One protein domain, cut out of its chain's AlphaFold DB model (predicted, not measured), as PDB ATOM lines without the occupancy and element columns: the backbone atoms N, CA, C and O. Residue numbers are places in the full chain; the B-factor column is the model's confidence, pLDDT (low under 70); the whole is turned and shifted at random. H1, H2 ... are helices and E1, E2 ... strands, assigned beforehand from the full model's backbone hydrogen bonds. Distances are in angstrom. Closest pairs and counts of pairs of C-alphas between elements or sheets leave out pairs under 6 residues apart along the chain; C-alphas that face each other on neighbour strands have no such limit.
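AT A GLANCE: This is residues 221 to 295 of the 295 residues of an uncharacterized protein of Oscillatoria nigro-viridis PCC 7112 (UniProt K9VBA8). A strongly twisted sheet of three antiparallel strands is joined by three helices gathered towards the end where E1 begins and E2 ends, while the tight turn of the E1 and E2 hairpin, residues 252 and 253, lies at the other end. H1 and H3 meet the sheet with a few residues each and come near each other at a steep angle; the short H2 is beside the strands, and after H3 the chain loops back to E3. The printed part has 75 residues, with three named helices and three named strands in the order H1 H2 E1 E2 H3 E3; the sheet's order is E2 E1 E3, and the class is mixed, helices and strands. It is compact, with a radius of gyration of the C-alphas of 12.0 A and spans of 33 by 30 by 21 A.

HOW THE PARTS SIT: Start at H1, residues 224 to 233, which is on the sheet of E2, residues 254 to 261, E1, residues 245 to 251, and E3, residues 284 to 290, but only grazes it with residues 228 to 232. Next look at H2, residues 236 to 239: its closest C-alpha pair with E2 is Gly 237 and Gly 260, 4.0 A apart. H2 is on the sheet but over none of its strands, only just, as 2 of its 4 C-alphas fall on E2. H1 and H2 are close but not clearly touching; their closest C-alphas, of Ile 231 and Gly 237, are 7.0 A apart. E1 and E2 form a hairpin, antiparallel at 152 degrees, with N 249 and O 256 within hydrogen-bond range at 2.9 A. E1, the inner strand, is also antiparallel to E3, at 165 degrees, with N 248 and O 287 within hydrogen-bond range at 2.9 A. H3, residues 264 to 273, only grazes the sheet with residues 264 to 267. E2, H3 and E3 form a split strand-helix-strand unit, two strands running the same way with E1 between them, and its crossover is right-handed. H1 and H3 are close but not clearly touching, at a steep tilt of 65 degrees, opposite ways; their closest C-alphas, of Ser 224 and Cys 271, are 6.5 A apart. H2 and H3 are apart. In H1 and H3 every O i to N i+4 pair is within hydrogen-bond range; H2 is too short for such a pair.

IN THESE COORDINATES: Find C-alpha 224 at (-14.037, 25.268, 28.186); from there H1 runs 14.3 A to C-alpha 233. H2 covers 5.6 A from 236 to 239. E1 runs 19.0 A from 245 to C-alpha 251 at (-23.959, 20.180, 15.134), and E2 runs 17.2 A from 254 to 261. H3 spans 14.2 A from 264 to 273, and E3 runs 17.2 A from 284 to C-alpha 290 at (-25.041, 7.116, 31.919).

THE WHOLE: The two C-alphas farthest apart, those of Ala 277 and Tyr 295, are 33.5 A apart. The printed part has no cut and ends at the chain's last residue, 295. No link is long: that from H3 to E3, 10 residues, is short, and the others are tight. The mean pLDDT of the printed part is 89.2, and residues 279, 280 and 295 are under 70.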
ATOM      1  N   PHE A 221      -6.894  25.700  33.715       93.88
ATOM      2  CA  PHE A 221      -7.679  25.979  32.514       93.88
ATOM      3  C   PHE A 221      -8.424  27.308  32.636       93.88
ATOM      4  O   PHE A 221      -8.936  27.660  33.694       93.88
ATOM      5  N   THR A 222      -8.516  28.030  31.522       92.00
ATOM      6  CA  THR A 222      -9.237  29.309  31.430       92.00
ATOM      7  C   THR A 222     -10.419  29.236  30.469       92.00
ATOM      8  O   THR A 222     -11.344  30.040  30.566       92.00
ATOM      9  N   HIS A 223     -10.433  28.249  29.569       91.81
ATOM     10  CA  HIS A 223     -11.462  28.096  28.542       91.81
ATOM     11  C   HIS A 223     -12.026  26.676  28.506       91.81
ATOM     12  O   HIS A 223     -11.285  25.695  28.613       91.81
ATOM     13  N   SER A 224     -13.333  26.558  28.258       90.25
ATOM     14  CA  SER A 224     -14.037  25.268  28.186       90.25
ATOM     15  C   SER A 224     -13.451  24.323  27.126       90.25
ATOM     16  O   SER A 224     -13.404  23.116  27.336       90.25
ATOM     17  N   ARG A 225     -12.893  24.857  26.031       88.50
ATOM     18  CA  ARG A 225     -12.213  24.061  24.995       88.50
ATOM     19  C   ARG A 225     -11.015  23.268  25.531       88.50
ATOM     20  O   ARG A 225     -10.801  22.134  25.108       88.50
ATOM     21  N   GLN A 226     -10.234  23.844  26.447       91.94
ATOM     22  CA  GLN A 226      -9.082  23.158  27.048       91.94
ATOM     23  C   GLN A 226      -9.550  21.956  27.873       91.94
ATOM     24  O   GLN A 226      -8.993  20.867  27.741       91.94
ATOM     25  N   LEU A 227     -10.630  22.144  28.637       91.62
ATOM     26  CA  LEU A 227     -11.298  21.077  29.371       91.62
ATOM     27  C   LEU A 227     -11.798  19.976  28.425       91.62
ATOM     28  O   LEU A 227     -11.492  18.809  28.659       91.62
ATOM     29  N   SER A 228     -12.500  20.316  27.335       88.56
ATOM     30  CA  SER A 228     -12.993  19.312  26.375       88.56
ATOM     31  C   SER A 228     -11.855  18.480  25.772       88.56
ATOM     32  O   SER A 228     -11.934  17.253  25.742       88.56
ATOM     33  N   ILE A 229     -10.766  19.132  25.341       89.75
ATOM     34  CA  ILE A 229      -9.578  18.449  24.801       89.75
ATOM     35  C   ILE A 229      -8.983  17.504  25.846       89.75
ATOM     36  O   ILE A 229      -8.604  16.378  25.520       89.75
ATOM     37  N   HIS A 230      -8.904  17.948  27.099       93.12
ATOM     38  CA  HIS A 230      -8.346  17.160  28.186       93.12
ATOM     39  C   HIS A 230      -9.221  15.938  28.519       93.12
ATOM     40  O   HIS A 230      -8.695  14.831  28.638       93.12
ATOM     41  N   ILE A 231     -10.549  16.106  28.567       90.25
ATOM     42  CA  ILE A 231     -11.516  15.012  28.761       90.25
ATOM     43  C   ILE A 231     -11.330  13.923  27.704       90.25
ATOM     44  O   ILE A 231     -11.247  12.745  28.057       90.25
ATOM     45  N   ILE A 232     -11.223  14.315  26.431       88.44
ATOM     46  CA  ILE A 232     -11.034  13.388  25.306       88.44
ATOM     47  C   ILE A 232      -9.681  12.687  25.417       88.44
ATOM     48  O   ILE A 232      -9.609  11.458  25.388       88.44
ATOM     49  N   ARG A 233      -8.603  13.466  25.564       92.81
ATOM     50  CA  ARG A 233      -7.227  12.955  25.557       92.81
ATOM     51  C   ARG A 233      -6.990  11.929  26.662       92.81
ATOM     52  O   ARG A 233      -6.342  10.919  26.407       92.81
ATOM     53  N   TYR A 234      -7.517  12.182  27.857       93.50
ATOM     54  CA  TYR A 234      -7.305  11.330  29.030       93.50
ATOM     55  C   TYR A 234      -8.497  10.429  29.356       93.50
ATOM     56  O   TYR A 234      -8.494   9.769  30.393       93.50
ATOM     57  N   LYS A 235      -9.503  10.375  28.472       92.12
ATOM     58  CA  LYS A 235     -10.686   9.514  28.611       92.12
ATOM     59  C   LYS A 235     -11.353   9.657  29.985       92.12
ATOM     60  O   LYS A 235     -11.755   8.666  30.593       92.12
ATOM     61  N   LEU A 236     -11.462  10.893  30.487       92.12
ATOM     62  CA  LEU A 236     -11.821  11.139  31.887       92.12
ATOM     63  C   LEU A 236     -13.185  10.558  32.264       92.12
ATOM     64  O   LEU A 236     -13.306  10.032  33.366       92.12
ATOM     65  N   GLY A 237     -14.177  10.597  31.366       88.75
ATOM     66  CA  GLY A 237     -15.517  10.068  31.643       88.75
ATOM     67  C   GLY A 237     -15.498   8.613  32.117       88.75
ATOM     68  O   GLY A 237     -16.110   8.277  33.119       88.75
ATOM     69  N   TYR A 238     -14.658   7.759  31.536       91.00
ATOM     70  CA  TYR A 238     -14.582   6.349  31.939       91.00
ATOM     71  C   TYR A 238     -14.143   6.122  33.398       91.00
ATOM     72  O   TYR A 238     -14.291   5.018  33.914       91.00
ATOM     73  N   ARG A 239     -13.618   7.146  34.086       92.31
ATOM     74  CA  ARG A 239     -13.240   7.078  35.508       92.31
ATOM     75  C   ARG A 239     -14.338   7.570  36.461       92.31
ATOM     76  O   ARG A 239     -14.167   7.442  37.674       92.31
ATOM     77  N   TYR A 240     -15.421   8.141  35.929       93.56
ATOM     78  CA  TYR A 240     -16.521   8.743  36.690       93.56
ATOM     79  C   TYR A 240     -17.887   8.277  36.145       93.56
ATOM     80  O   TYR A 240     -18.594   9.046  35.480       93.56
ATOM     81  N   PRO A 241     -18.249   6.999  36.345       92.12
ATOM     82  CA  PRO A 241     -19.416   6.380  35.712       92.12
ATOM     83  C   PRO A 241     -20.780   6.936  36.154       92.12
ATOM     84  O   PRO A 241     -21.766   6.726  35.448       92.12
ATOM     85  N   HIS A 242     -20.869   7.646  37.285       93.00
ATOM     86  CA  HIS A 242     -22.129   8.222  37.780       93.00
ATOM     87  C   HIS A 242     -22.375   9.647  37.266       93.00
ATOM     88  O   HIS A 242     -23.505  10.143  37.323       93.00
ATOM     89  N   ILE A 243     -21.339  10.323  36.764       94.75
ATOM     90  CA  ILE A 243     -21.446  11.673  36.186       94.75
ATOM     91  C   ILE A 243     -21.079  11.736  34.702       94.75
ATOM     92  O   ILE A 243     -21.050  12.826  34.136       94.75
ATOM     93  N   SER A 244     -20.818  10.601  34.060       94.88
ATOM     94  CA  SER A 244     -20.484  10.525  32.638       94.88
ATOM     95  C   SER A 244     -21.158   9.335  31.956       94.88
ATOM     96  O   SER A 244     -21.788   8.491  32.597       94.88
ATOM     97  N   GLY A 245     -21.050   9.293  30.635       93.81
ATOM     98  CA  GLY A 245     -21.707   8.287  29.824       93.81
ATOM     99  C   GLY A 245     -21.493   8.523  28.339       93.81
ATOM    100  O   GLY A 245     -20.496   9.113  27.918       93.81
ATOM    101  N   ILE A 246     -22.449   8.071  27.541       92.81
ATOM    102  CA  ILE A 246     -22.510   8.351  26.111       92.81
ATOM    103  C   ILE A 246     -23.380   9.590  25.921       92.81
ATOM    104  O   ILE A 246     -24.556   9.591  26.281       92.81
ATOM    105  N   VAL A 247     -22.790  10.664  25.394       92.94
ATOM    106  CA  VAL A 247     -23.515  11.896  25.059       92.94
ATOM    107  C   VAL A 247     -23.781  11.906  23.561       92.94
ATOM    108  O   VAL A 247     -22.843  11.831  22.772       92.94
ATOM    109  N   THR A 248     -25.037  12.032  23.155       93.38
ATOM    110  CA  THR A 248     -25.384  12.256  21.748       93.38
ATOM    111  C   THR A 248     -25.248  13.744  21.459       93.38
ATOM    112  O   THR A 248     -25.978  14.559  22.024       93.38
ATOM    113  N   MET A 249     -24.294  14.100  20.609       90.75
ATOM    114  CA  MET A 249     -24.012  15.473  20.200       90.75
ATOM    115  C   MET A 249     -24.626  15.737  18.827       90.75
ATOM    116  O   MET A 249     -24.686  14.832  18.002       90.75
ATOM    117  N   GLU A 250     -25.053  16.969  18.576       92.25
ATOM    118  CA  GLU A 250     -25.530  17.438  17.277       92.25
ATOM    119  C   GLU A 250     -24.879  18.778  16.938       92.25
ATOM    120  O   GLU A 250     -24.840  19.684  17.773       92.25
ATOM    121  N   ASP A 251     -24.413  18.914  15.699       89.94
ATOM    122  CA  ASP A 251     -23.959  20.180  15.134       89.94
ATOM    123  C   ASP A 251     -24.376  20.272  13.662       89.94
ATOM    124  O   ASP A 251     -24.151  19.344  12.883       89.94
ATOM    125  N   GLY A 252     -25.037  21.369  13.283       85.69
ATOM    126  CA  GLY A 252     -25.462  21.607  11.898       85.69
ATOM    127  C   GLY A 252     -26.307  20.486  11.269       85.69
ATOM    128  O   GLY A 252     -26.218  20.273  10.063       85.69
ATOM    129  N   GLY A 253     -27.090  19.745  12.065       85.62
ATOM    130  CA  GLY A 253     -27.914  18.615  11.610       85.62
ATOM    131  C   GLY A 253     -27.183  17.269  11.512       85.62
ATOM    132  O   GLY A 253     -27.795  16.271  11.139       85.62
ATOM    133  N   THR A 254     -25.895  17.211  11.866       89.94
ATOM    134  CA  THR A 254     -25.143  15.954  12.001       89.94
ATOM    135  C   THR A 254     -25.094  15.549  13.467       89.94
ATOM    136  O   THR A 254     -24.615  16.321  14.296       89.94
ATOM    137  N   ALA A 255     -25.557  14.338  13.782       93.50
ATOM    138  CA  ALA A 255     -25.501  13.777  15.127       93.50
ATOM    139  C   ALA A 255     -24.433  12.679  15.243       93.50
ATOM    140  O   ALA A 255     -24.253  11.883  14.321       93.50
ATOM    141  N   TRP A 256     -23.737  12.618  16.379       92.19
ATOM    142  CA  TRP A 256     -22.773  11.559  16.693       92.19
ATOM    143  C   TRP A 256     -22.789  11.202  18.180       92.19
ATOM    144  O   TRP A 256     -23.180  12.002  19.031       92.19
ATOM    145  N   GLU A 257     -22.331   9.996  18.507       91.44
ATOM    146  CA  GLU A 257     -22.152   9.560  19.890       91.44
ATOM    147  C   GLU A 257     -20.759   9.919  20.404       91.44
ATOM    148  O   GLU A 257     -19.739   9.676  19.754       91.44
ATOM    149  N   PHE A 258     -20.713  10.488  21.603       88.31
ATOM    150  CA  PHE A 258     -19.494  10.859  22.297       88.31
ATOM    151  C   PHE A 258     -19.372  10.051  23.600       88.31
ATOM    152  O   PHE A 258     -19.884  10.472  24.645       88.31
ATOM    153  N   PRO A 259     -18.735   8.865  23.556       89.31
ATOM    154  CA  PRO A 259     -18.577   8.026  24.733       89.31
ATOM    155  C   PRO A 259     -17.530   8.620  25.687       89.31
ATOM    156  O   PRO A 259     -16.470   9.090  25.274       89.31
ATOM    157  N   GLY A 260     -17.835   8.605  26.986       87.94
ATOM    158  CA  GLY A 260     -17.029   9.264  28.016       87.94
ATOM    159  C   GLY A 260     -17.302  10.764  28.130       87.94
ATOM    160  O   GLY A 260     -16.515  11.487  28.745       87.94
ATOM    161  N   GLY A 261     -18.405  11.230  27.543       91.38
ATOM    162  CA  GLY A 261     -18.887  12.593  27.683       91.38
ATOM    163  C   GLY A 261     -19.563  12.835  29.032       91.38
ATOM    164  O   GLY A 261     -20.141  11.933  29.639       91.38
ATOM    165  N   PHE A 262     -19.507  14.083  29.489       93.06
ATOM    166  CA  PHE A 262     -20.273  14.552  30.643       93.06
ATOM    167  C   PHE A 262     -21.575  15.191  30.143       93.06
ATOM    168  O   PHE A 262     -21.521  15.974  29.189       93.06
ATOM    169  N   PRO A 263     -22.735  14.904  30.761       92.19
ATOM    170  CA  PRO A 263     -23.995  15.518  30.365       92.19
ATOM    171  C   PRO A 263     -23.948  17.039  30.591       92.19
ATOM    172  O   PRO A 263     -23.202  17.501  31.463       92.19
ATOM    173  N   PRO A 264     -24.756  17.836  29.861       90.56
ATOM    174  CA  PRO A 264     -24.703  19.302  29.913       90.56
ATOM    175  C   PRO A 264     -24.772  19.895  31.317       90.56
ATOM    176  O   PRO A 264     -24.064  20.857  31.608       90.56
ATOM    177  N   GLU A 265     -25.583  19.306  32.198       92.12
ATOM    178  CA  GLU A 265     -25.707  19.728  33.594       92.12
ATOM    179  C   GLU A 265     -24.367  19.630  34.344       92.12
ATOM    180  O   GLU A 265     -23.911  20.613  34.923       92.12
ATOM    181  N   ILE A 266     -23.676  18.490  34.254       94.81
ATOM    182  CA  ILE A 266     -22.388  18.264  34.917       94.81
ATOM    183  C   ILE A 266     -21.303  19.107  34.256       94.81
ATOM    184  O   ILE A 266     -20.515  19.750  34.946       94.81
ATOM    185  N   TYR A 267     -21.283  19.159  32.923       92.94
ATOM    186  CA  TYR A 267     -20.304  19.950  32.184       92.94
ATOM    187  C   TYR A 267     -20.386  21.443  32.536       92.94
ATOM    188  O   TYR A 267     -19.363  22.101  32.741       92.94
ATOM    189  N   THR A 268     -21.608  21.960  32.683       92.19
ATOM    190  CA  THR A 268     -21.862  23.337  33.123       92.19
ATOM    191  C   THR A 268     -21.340  23.569  34.535       92.19
ATOM    192  O   THR A 268     -20.667  24.570  34.778       92.19
ATOM    193  N   ILE A 269     -21.588  22.635  35.458       95.75
ATOM    194  CA  ILE A 269     -21.086  22.723  36.834       95.75
ATOM    195  C   ILE A 269     -19.555  22.767  36.861       95.75
ATOM    196  O   ILE A 269     -18.992  23.628  37.534       95.75
ATOM    197  N   ILE A 270     -18.882  21.904  36.092       95.25
ATOM    198  CA  ILE A 270     -17.414  21.891  36.006       95.25
ATOM    199  C   ILE A 270     -16.901  23.243  35.501       95.25
ATOM    200  O   ILE A 270     -15.995  23.821  36.101       95.25
ATOM    201  N   CYS A 271     -17.503  23.784  34.438       93.88
ATOM    202  CA  CYS A 271     -17.126  25.096  33.913       93.88
ATOM    203  C   CYS A 271     -17.335  26.217  34.943       93.88
ATOM    204  O   CYS A 271     -16.499  27.113  35.031       93.88
ATOM    205  N   MET A 272     -18.411  26.169  35.735       93.81
ATOM    206  CA  MET A 272     -18.683  27.155  36.786       93.81
ATOM    207  C   MET A 272     -17.683  27.072  37.945       93.81
ATOM    208  O   MET A 272     -17.151  28.100  38.357       93.81
ATOM    209  N   GLU A 273     -17.425  25.873  38.471       96.19
ATOM    210  CA  GLU A 273     -16.498  25.665  39.595       96.19
ATOM    211  C   GLU A 273     -15.046  25.989  39.191       96.19
ATOM    212  O   GLU A 273     -14.315  26.596  39.970       96.19
ATOM    213  N   LEU A 274     -14.657  25.705  37.939       95.19
ATOM    214  CA  LEU A 274     -13.341  26.061  37.385       95.19
ATOM    215  C   LEU A 274     -13.273  27.474  36.771       95.19
ATOM    216  O   LEU A 274     -12.209  27.885  36.316       95.19
ATOM    217  N   ARG A 275     -14.382  28.227  36.758       94.44
ATOM    218  CA  ARG A 275     -14.485  29.590  36.192       94.44
ATOM    219  C   ARG A 275     -14.030  29.700  34.728       94.44
ATOM    220  O   ARG A 275     -13.349  30.652  34.350       94.44
ATOM    221  N   LEU A 276     -14.415  28.736  33.898       92.38
ATOM    222  CA  LEU A 276     -14.023  28.685  32.488       92.38
ATOM    223  C   LEU A 276     -14.880  29.611  31.622       92.38
ATOM    224  O   LEU A 276     -16.108  29.613  31.718       92.38
ATOM    225  N   ALA A 277     -14.235  30.333  30.708       87.31
ATOM    226  CA  ALA A 277     -14.921  31.092  29.672       87.31
ATOM    227  C   ALA A 277     -15.463  30.165  28.570       87.31
ATOM    228  O   ALA A 277     -14.806  29.198  28.159       87.31
ATOM    229  N   ASN A 278     -16.658  30.483  28.065       77.19
ATOM    230  CA  ASN A 278     -17.250  29.798  26.919       77.19
ATOM    231  C   ASN A 278     -16.690  30.379  25.611       77.19
ATOM    232  O   ASN A 278     -16.699  31.593  25.429       77.19
ATOM    233  N   GLN A 279     -16.245  29.519  24.694       66.81
ATOM    234  CA  GLN A 279     -15.797  29.916  23.351       66.81
ATOM    235  C   GLN A 279     -16.804  29.578  22.238       66.81
ATOM    236  O   GLN A 279     -16.417  29.514  21.080       66.81
ATOM    237  N   GLY A 280     -18.087  29.402  22.573       63.25
ATOM    238  CA  GLY A 280     -19.191  29.427  21.608       63.25
ATOM    239  C   GLY A 280     -19.090  28.357  20.523       63.25
ATOM    240  O   GLY A 280     -18.734  28.653  19.387       63.25
ATOM    241  N   THR A 281     -19.431  27.113  20.860       71.62
ATOM    242  CA  THR A 281     -19.646  26.053  19.863       71.62
ATOM    243  C   THR A 281     -21.125  25.990  19.495       71.62
ATOM    244  O   THR A 281     -21.976  26.128  20.372       71.62
ATOM    245  N   SER A 282     -21.447  25.735  18.226       76.00
ATOM    246  CA  SER A 282     -22.814  25.411  17.785       76.00
ATOM    247  C   SER A 282     -23.246  23.995  18.183       76.00
ATOM    248  O   SER A 282     -24.442  23.724  18.267       76.00
ATOM    249  N   ALA A 283     -22.280  23.121  18.491       79.56
ATOM    250  CA  ALA A 283     -22.532  21.770  18.967       79.56
ATOM    251  C   ALA A 283     -23.328  21.760  20.283       79.56
ATOM    252  O   ALA A 283     -22.945  22.413  21.260       79.56
ATOM    253  N   ARG A 284     -24.405  20.971  20.322       85.06
ATOM    254  CA  ARG A 284     -25.281  20.795  21.488       85.06
ATOM    255  C   ARG A 284     -25.470  19.318  21.813       85.06
ATOM    256  O   ARG A 284     -25.497  18.482  20.918       85.06
ATOM    257  N   ALA A 285     -25.630  18.993  23.092       88.19
ATOM    258  CA  ALA A 285     -26.023  17.646  23.488       88.19
ATOM    259  C   ALA A 285     -27.542  17.486  23.344       88.19
ATOM    260  O   ALA A 285     -28.302  18.300  23.873       88.19
ATOM    261  N   ILE A 286     -27.965  16.433  22.654       90.31
ATOM    262  CA  ILE A 286     -29.373  16.095  22.401       90.31
ATOM    263  C   ILE A 286     -29.813  14.804  23.111       90.31
ATOM    264  O   ILE A 286     -31.007  14.539  23.199       90.31
ATOM    265  N   GLY A 287     -28.872  14.022  23.651       88.81
ATOM    266  CA  GLY A 287     -29.148  12.781  24.378       88.81
ATOM    267  C   GLY A 287     -28.033  12.413  25.357       88.81
ATOM    268  O   GLY A 287     -26.896  12.868  25.212       88.81
ATOM    269  N   PHE A 288     -28.361  11.610  26.372       92.50
ATOM    270  CA  PHE A 288     -27.397  11.115  27.356       92.50
ATOM    271  C   PHE A 288     -27.789   9.737  27.898       92.50
ATOM    272  O   PHE A 288     -28.917   9.546  28.351       92.50
ATOM    273  N   THR A 289     -26.826   8.816  27.922       89.94
ATOM    274  CA  THR A 289     -26.945   7.501  28.564       89.94
ATOM    275  C   THR A 289     -25.803   7.324  29.571       89.94
ATOM    276  O   THR A 289     -24.648   7.256  29.143       89.94
ATOM    277  N   PRO A 290     -26.074   7.270  30.891       86.88
ATOM    278  CA  PRO A 290     -25.041   7.116  31.919       86.88
ATOM    279  C   PRO A 290     -24.282   5.791  31.798       86.88
ATOM    280  O   PRO A 290     -24.880   4.758  31.508       86.88
ATOM    281  N   PHE A 291     -22.980   5.778  32.103       89.00
ATOM    282  CA  PHE A 291     -22.214   4.524  32.073       89.00
ATOM    283  C   PHE A 291     -22.646   3.516  33.134       89.00
ATOM    284  O   PHE A 291     -22.642   2.325  32.845       89.00
ATOM    285  N   LYS A 292     -23.077   3.981  34.313       82.69
ATOM    286  CA  LYS A 292     -23.615   3.111  35.374       82.69
ATOM    287  C   LYS A 292     -24.839   2.273  34.964       82.69
ATOM    288  O   LYS A 292     -25.181   1.335  35.669       82.69
ATOM    289  N   ASP A 293     -25.528   2.654  33.886       82.81
ATOM    290  CA  ASP A 293     -26.723   1.956  33.397       82.81
ATOM    291  C   ASP A 293     -26.374   0.980  32.251       82.81
ATOM    292  O   ASP A 293     -27.227   0.212  31.811       82.81
ATOM    293  N   ILE A 294     -25.127   1.014  31.760       77.81
ATOM    294  CA  ILE A 294     -24.617   0.182  30.657       77.81
ATOM    295  C   ILE A 294     -23.704  -0.940  31.182       77.81
ATOM    296  O   ILE A 294     -23.726  -2.043  30.633       77.81
ATOM    297  N   TYR A 295     -22.899  -0.661  32.214       66.19
ATOM    298  CA  TYR A 295     -21.894  -1.560  32.794       66.19
ATOM    299  C   TYR A 295     -22.097  -1.718  34.299       66.19
ATOM    300  O   TYR A 295     -21.906  -2.854  34.789       66.19
TER     301      TYR A 295